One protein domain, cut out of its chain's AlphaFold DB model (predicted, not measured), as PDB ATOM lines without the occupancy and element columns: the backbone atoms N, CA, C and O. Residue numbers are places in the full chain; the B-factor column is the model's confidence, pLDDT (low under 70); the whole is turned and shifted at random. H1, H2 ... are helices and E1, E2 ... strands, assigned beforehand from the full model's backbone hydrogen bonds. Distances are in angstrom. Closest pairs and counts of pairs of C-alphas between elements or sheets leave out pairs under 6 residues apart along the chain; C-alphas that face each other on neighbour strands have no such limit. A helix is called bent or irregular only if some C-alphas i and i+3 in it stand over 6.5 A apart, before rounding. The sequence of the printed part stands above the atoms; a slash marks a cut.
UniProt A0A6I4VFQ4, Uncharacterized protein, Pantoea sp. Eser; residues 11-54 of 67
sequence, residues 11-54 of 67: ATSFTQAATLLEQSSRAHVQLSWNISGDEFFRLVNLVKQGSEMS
ATOM      1  N   ALA A  11     -84.561 -24.532  -7.237       80.88
ATOM      2  CA  ALA A  11     -84.237 -23.359  -8.035       80.88
ATOM      3  C   ALA A  11     -85.129 -23.274  -9.281       80.88
ATOM      4  O   ALA A  11     -85.263 -24.241 -10.031       80.88
ATOM      5  N   THR A  12     -85.720 -22.107  -9.532       84.12
ATOM      6  CA  THR A  12     -86.523 -21.820 -10.738       84.12
ATOM      7  C   THR A  12     -85.774 -20.961 -11.759       84.12
ATOM      8  O   THR A  12     -86.311 -20.664 -12.823       84.12
ATOM      9  N   SER A  13     -84.541 -20.551 -11.450       82.56
ATOM     10  CA  SER A  13     -83.687 -19.736 -12.320       82.56
ATOM     11  C   SER A  13     -82.210 -20.069 -12.140       82.56
ATOM     12  O   SER A  13     -81.794 -20.594 -11.101       82.56
ATOM     13  N   PHE A  14     -81.413 -19.692 -13.136       79.12
ATOM     14  CA  PHE A  14     -79.959 -19.787 -13.124       79.12
ATOM     15  C   PHE A  14     -79.358 -19.062 -11.917       79.12
ATOM     16  O   PHE A  14     -78.563 -19.639 -11.182       79.12
ATOM     17  N   THR A  15     -79.765 -17.811 -11.684       81.94
ATOM     18  CA  THR A  15     -79.216 -16.985 -10.600       81.94
ATOM     19  C   THR A  15     -79.503 -17.598  -9.233       81.94
ATOM     20  O   THR A  15     -78.635 -17.604  -8.363       81.94
ATOM     21  N   GLN A  16     -80.704 -18.155  -9.046       83.56
ATOM     22  CA  GLN A  16     -81.072 -18.818  -7.798       83.56
ATOM     23  C   GLN A  16     -80.274 -20.108  -7.595       83.56
ATOM     24  O   GLN A  16     -79.751 -20.321  -6.507       83.56
ATOM     25  N   ALA A  17     -80.137 -20.936  -8.635       81.25
ATOM     26  CA  ALA A  17     -79.325 -22.145  -8.570       81.25
ATOM     27  C   ALA A  17     -77.863 -21.811  -8.230       81.25
ATOM     28  O   ALA A  17     -77.322 -22.382  -7.291       81.25
ATOM     29  N   ALA A  18     -77.264 -20.826  -8.907       78.19
ATOM     30  CA  ALA A  18     -75.902 -20.367  -8.633       78.19
ATOM     31  C   ALA A  18     -75.737 -19.853  -7.190       78.19
ATOM     32  O   ALA A  18     -74.802 -20.244  -6.502       78.19
ATOM     33  N   THR A  19     -76.689 -19.053  -6.699       82.56
ATOM     34  CA  THR A  19     -76.672 -18.547  -5.314       82.56
ATOM     35  C   THR A  19     -76.726 -19.692  -4.300       82.56
ATOM     36  O   THR A  19     -76.008 -19.679  -3.304       82.56
ATOM     37  N   LEU A  20     -77.568 -20.699  -4.546       80.88
ATOM     38  CA  LEU A  20     -77.692 -21.865  -3.670       80.88
ATOM     39  C   LEU A  20     -76.438 -22.742  -3.693       80.88
ATOM     40  O   LEU A  20     -76.079 -23.299  -2.653       80.88
ATOM     41  N   LEU A  21     -75.767 -22.827  -4.847       77.69
ATOM     42  CA  LEU A  21     -74.476 -23.495  -4.970       77.69
ATOM     43  C   LEU A  21     -73.403 -22.799  -4.127       77.69
ATOM     44  O   LEU A  21     -72.767 -23.441  -3.299       77.69
ATOM     45  N   GLU A  22     -73.267 -21.479  -4.258       77.62
ATOM     46  CA  GLU A  22     -72.285 -20.691  -3.496       77.62
ATOM     47  C   GLU A  22     -72.512 -20.750  -1.976       77.62
ATOM     48  O   GLU A  22     -71.564 -20.690  -1.194       77.62
ATOM     49  N   GLN A  23     -73.769 -20.868  -1.542       75.56
ATOM     50  CA  GLN A  23     -74.133 -20.894  -0.124       75.56
ATOM     51  C   GLN A  23     -73.978 -22.274   0.533       75.56
ATOM     52  O   GLN A  23     -73.879 -22.349   1.761       75.56
ATOM     53  N   SER A  24     -73.968 -23.366  -0.238       66.00
ATOM     54  CA  SER A  24     -73.941 -24.728   0.306       66.00
ATOM     55  C   SER A  24     -72.576 -25.392   0.143       66.00
ATOM     56  O   SER A  24     -72.141 -25.694  -0.956       66.00
ATOM     57  N   SER A  25     -71.944 -25.760   1.264       58.84
ATOM     58  CA  SER A  25     -70.661 -26.494   1.294       58.84
ATOM     59  C   SER A  25     -70.729 -27.910   0.671       58.84
ATOM     60  O   SER A  25     -69.704 -28.549   0.462       58.84
ATOM     61  N   ARG A  26     -71.944 -28.406   0.389       57.97
ATOM     62  CA  ARG A  26     -72.254 -29.598  -0.419       57.97
ATOM     63  C   ARG A  26     -73.494 -29.283  -1.237       57.97
ATOM     64  O   ARG A  26     -74.617 -29.516  -0.785       57.97
ATOM     65  N   ALA A  27     -73.304 -28.633  -2.370       67.19
ATOM     66  CA  ALA A  27     -74.419 -28.070  -3.092       67.19
ATOM     67  C   ALA A  27     -75.085 -29.120  -3.981       67.19
ATOM     68  O   ALA A  27     -74.586 -29.456  -5.050       67.19
ATOM     69  N   HIS A  28     -76.203 -29.650  -3.495       80.06
ATOM     70  CA  HIS A  28     -77.117 -30.506  -4.235       80.06
ATOM     71  C   HIS A  28     -78.441 -29.748  -4.345       80.06
ATOM     72  O   HIS A  28     -79.191 -29.639  -3.373       80.06
ATOM     73  N   VAL A  29     -78.671 -29.117  -5.494       85.06
ATOM     74  CA  VAL A  29     -79.778 -28.181  -5.719       85.06
ATOM     75  C   VAL A  29     -80.791 -28.821  -6.650       85.06
ATOM     76  O   VAL A  29     -80.455 -29.224  -7.760       85.06
ATOM     77  N   GLN A  30     -82.047 -28.880  -6.222       87.31
ATOM     78  CA  GLN A  30     -83.122 -29.348  -7.085       87.31
ATOM     79  C   GLN A  30     -83.451 -28.272  -8.122       87.31
ATOM     80  O   GLN A  30     -83.659 -27.112  -7.769       87.31
ATOM     81  N   LEU A  31     -83.559 -28.624  -9.397       87.25
ATOM     82  CA  LEU A  31     -84.111 -27.735 -10.415       87.25
ATOM     83  C   LEU A  31     -85.626 -27.933 -10.486       87.25
ATOM     84  O   LEU A  31     -86.130 -29.051 -10.587       87.25
ATOM     85  N   SER A  32     -86.362 -26.827 -10.433       84.81
ATOM     86  CA  SER A  32     -87.814 -26.838 -10.571       84.81
ATOM     87  C   SER A  32     -88.219 -27.164 -12.005       84.81
ATOM     88  O   SER A  32     -87.663 -26.608 -12.947       84.81
ATOM     89  N   TRP A  33     -89.281 -27.951 -12.171       83.25
ATOM     90  CA  TRP A  33     -89.941 -28.160 -13.467       83.25
ATOM     91  C   TRP A  33     -90.440 -26.875 -14.135       83.25
ATOM     92  O   TRP A  33     -90.630 -26.852 -15.347       83.25
ATOM     93  N   ASN A  34     -90.629 -25.807 -13.358       86.62
ATOM     94  CA  ASN A  34     -91.078 -24.511 -13.861       86.62
ATOM     95  C   ASN A  34     -89.931 -23.633 -14.387       86.62
ATOM     96  O   ASN A  34     -90.179 -22.489 -14.771       86.62
ATOM     97  N   ILE A  35     -88.684 -24.117 -14.381       86.00
ATOM     98  CA  ILE A  35     -87.567 -23.394 -14.990       86.00
ATOM     99  C   ILE A  35     -87.817 -23.216 -16.494       86.00
ATOM    100  O   ILE A  35     -88.265 -24.134 -17.183       86.00
ATOM    101  N   SER A  36     -87.538 -22.024 -17.021       89.94
ATOM    102  CA  SER A  36     -87.662 -21.792 -18.459       89.94
ATOM    103  C   SER A  36     -86.554 -22.519 -19.230       89.94
ATOM    104  O   SER A  36     -85.466 -22.773 -18.706       89.94
ATOM    105  N   GLY A  37     -86.811 -22.825 -20.506       88.19
ATOM    106  CA  GLY A  37     -85.825 -23.480 -21.370       88.19
ATOM    107  C   GLY A  37     -84.513 -22.696 -21.491       88.19
ATOM    108  O   GLY A  37     -83.442 -23.299 -21.449       88.19
ATOM    109  N   ASP A  38     -84.582 -21.363 -21.560       91.75
ATOM    110  CA  ASP A  38     -83.399 -20.496 -21.631       91.75
ATOM    111  C   ASP A  38     -82.557 -20.573 -20.352       91.75
ATOM    112  O   ASP A  38     -81.334 -20.712 -20.410       91.75
ATOM    113  N   GLU A  39     -83.203 -20.540 -19.184       89.75
ATOM    114  CA  GLU A  39     -82.522 -20.641 -17.890       89.75
ATOM    115  C   GLU A  39     -81.885 -22.023 -17.704       89.75
ATOM    116  O   GLU A  39     -80.734 -22.127 -17.268       89.75
ATOM    117  N   PHE A  40     -82.583 -23.085 -18.118       87.25
ATOM    118  CA  PHE A  40     -82.030 -24.436 -18.124       87.25
ATOM    119  C   PHE A  40     -80.817 -24.553 -19.058       87.25
ATOM    120  O   PHE A  40     -79.786 -25.111 -18.682       87.25
ATOM    121  N   PHE A  41     -80.885 -23.975 -20.261       89.12
ATOM    122  CA  PHE A  41     -79.772 -24.008 -21.210       89.12
ATOM    123  C   PHE A  41     -78.540 -23.252 -20.689       89.12
ATOM    124  O   PHE A  41     -77.406 -23.705 -20.866       89.12
ATOM    125  N   ARG A  42     -78.746 -22.128 -19.992       88.62
ATOM    126  CA  ARG A  42     -77.666 -21.391 -19.313       88.62
ATOM    127  C   ARG A  42     -76.990 -22.239 -18.233       88.62
ATOM    128  O   ARG A  42     -75.762 -22.243 -18.172       88.62
ATOM    129  N   LEU A  43     -77.759 -22.994 -17.445       85.75
ATOM    130  CA  LEU A  43     -77.214 -23.933 -16.454       85.75
ATOM    131  C   LEU A  43     -76.399 -25.052 -17.107       85.75
ATOM    132  O   LEU A  43     -75.279 -25.325 -16.683       85.75
ATOM    133  N   VAL A  44     -76.912 -25.652 -18.185       85.81
ATOM    134  CA  VAL A  44     -76.179 -26.676 -18.947       85.81
ATOM    135  C   VAL A  44     -74.862 -26.122 -19.496       85.81
ATOM    136  O   VAL A  44     -73.843 -26.809 -19.451       85.81
ATOM    137  N   ASN A  45     -74.852 -24.886 -20.001       87.88
ATOM    138  CA  ASN A  45     -73.621 -24.252 -20.476       87.88
ATOM    139  C   ASN A  45     -72.615 -24.010 -19.349       87.88
ATOM    140  O   ASN A  45     -71.431 -24.270 -19.550       87.88
ATOM    141  N   LEU A  46     -73.069 -23.566 -18.174       81.94
ATOM    142  CA  LEU A  46     -72.206 -23.405 -17.003       81.94
ATOM    143  C   LEU A  46     -71.574 -24.743 -16.595       81.94
ATOM    144  O   LEU A  46     -70.364 -24.820 -16.416       81.94
ATOM    145  N   VAL A  47     -72.378 -25.803 -16.527       84.81
ATOM    146  CA  VAL A  47     -71.928 -27.165 -16.190       84.81
ATOM    147  C   VAL A  47     -70.938 -27.704 -17.222       84.81
ATOM    148  O   VAL A  47     -69.969 -28.356 -16.867       84.81
ATOM    149  N   LYS A  48     -71.127 -27.398 -18.509       84.94
ATOM    150  CA  LYS A  48     -70.161 -27.767 -19.556       84.94
ATOM    151  C   LYS A  48     -68.840 -27.001 -19.461       84.94
ATOM    152  O   LYS A  48     -67.828 -27.499 -19.946       84.94
ATOM    153  N   GLN A  49     -68.859 -25.789 -18.912       83.94
ATOM    154  CA  GLN A  49     -67.674 -24.938 -18.770       83.94
ATOM    155  C   GLN A  49     -66.927 -25.184 -17.454       83.94
ATOM    156  O   GLN A  49     -65.713 -24.998 -17.406       83.94
ATOM    157  N   GLY A  50     -67.633 -25.593 -16.397       73.69
ATOM    158  CA  GLY A  50     -67.072 -25.859 -15.076       73.69
ATOM    159  C   GLY A  50     -66.765 -27.339 -14.859       73.69
ATOM    160  O   GLY A  50     -67.630 -28.191 -15.008       73.69
ATOM    161  N   SER A  51     -65.544 -27.655 -14.437       68.75
ATOM    162  CA  SER A  51     -65.113 -29.031 -14.140       68.75
ATOM    163  C   SER A  51     -65.704 -29.624 -12.853       68.75
ATOM    164  O   SER A  51     -65.570 -30.822 -12.614       68.75
ATOM    165  N   GLU A  52     -66.351 -28.801 -12.027       80.94
ATOM    166  CA  GLU A  52     -66.807 -29.166 -10.680       80.94
ATOM    167  C   GLU A  52     -68.331 -29.252 -10.556       80.94
ATOM    168  O   GLU A  52     -68.823 -29.524  -9.472       80.94
ATOM    169  N   MET A  53     -69.096 -29.056 -11.637       83.75
ATOM    170  CA  MET A  53     -70.563 -29.120 -11.607       83.75
ATOM    171  C   MET A  53     -71.102 -30.256 -12.484       83.75
ATOM    172  O   MET A  53     -70.544 -30.554 -13.538       83.75
ATOM    173  N   SER A  54     -72.211 -30.874 -12.076       87.00
ATOM    174  CA  SER A  54     -72.962 -31.860 -12.863       87.00
ATOM    175  C   SER A  54     -74.465 -31.604 -12.774       87.00
ATOM    176  O   SER A  54     -74.964 -31.110 -11.768       87.00
TER     177      SER A  54
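AT A GLANCE: This is residues 11 to 54 of the 67 residues of an uncharacterized protein of Pantoea sp. Eser (UniProt A0A6I4VFQ4). Two helices, H1 and H2, make a V: they meet near their first residues and spread apart toward their last, and the short strand E1 folds back alongside H1 in the opposite direction. H2, the longer helix, makes the other arm of the V; its last residues, 47 to 49, stick out together with residues 50 to 52, and the printed part then ends in a short tail that turns back from the end of H2. The printed part has 44 residues, with two named helices and one named strand in the order H1, E1, H2 along the chain; the class is mostly helix. It is compact, with a radius of gyration of the C-alphas of 9.9 A, and the C-alphas span 26 by 19 by 13 A along their three main axes.

HOW THE PARTS SIT: H2, residues 37 to 49, is the longest helix. H1, residues 14 to 23, touches it, with 4 pairs of C-alphas within 8 A. The closest C-alphas of the two are those of Phe 14 and Glu 39, 5.5 A apart. H2 touches H1 with residues 39 to 43 alone. The two helices run the same way at a steep tilt of 46 degrees, and their centres are 12.9 A apart. E1, residues 28 to 31, has 5 pairs of C-alphas within 8 A with H1; the closest are those of Ala 17 and Val 29, 6.7 A apart, and the centres are 9.5 A apart. E1 and H2 are apart, and E1 pairs with no named strand. In H1 and H2 every O i to N i+4 pair is within hydrogen-bond range.

IN THESE COORDINATES: H2 runs from Gly 37 to Gln 49, 18.4 A from first to last C-alpha; C-alpha 37 is at (-85.825, -23.480, -21.370) and C-alpha 49 at (-67.674, -24.938, -18.770). H1 runs from Phe 14, with its C-alpha at (-79.959, -19.787, -13.124), to Gln 23, over 14.3 A. E1 runs from His 28 to Leu 31, 9.7 A from first to last C-alpha. Neither helix is bent.

THE WHOLE: The two C-alphas farthest apart are those of Ser 25 and Gly 37, at 27.4 A, while the first and last printed C-alphas, of Ala 11 and Ser 54, are 14.9 A apart. The printed part has no cut. The links from H1 to E1, 4 residues, and from E1 to H2, 5 residues, are both tight. Residues 47 to 52, of which 47 to 49 belong to H2, stand free. The mean pLDDT of the printed part is 81.6, and the model's confidence is under 70 at residues 24 to 27 and at residue 51.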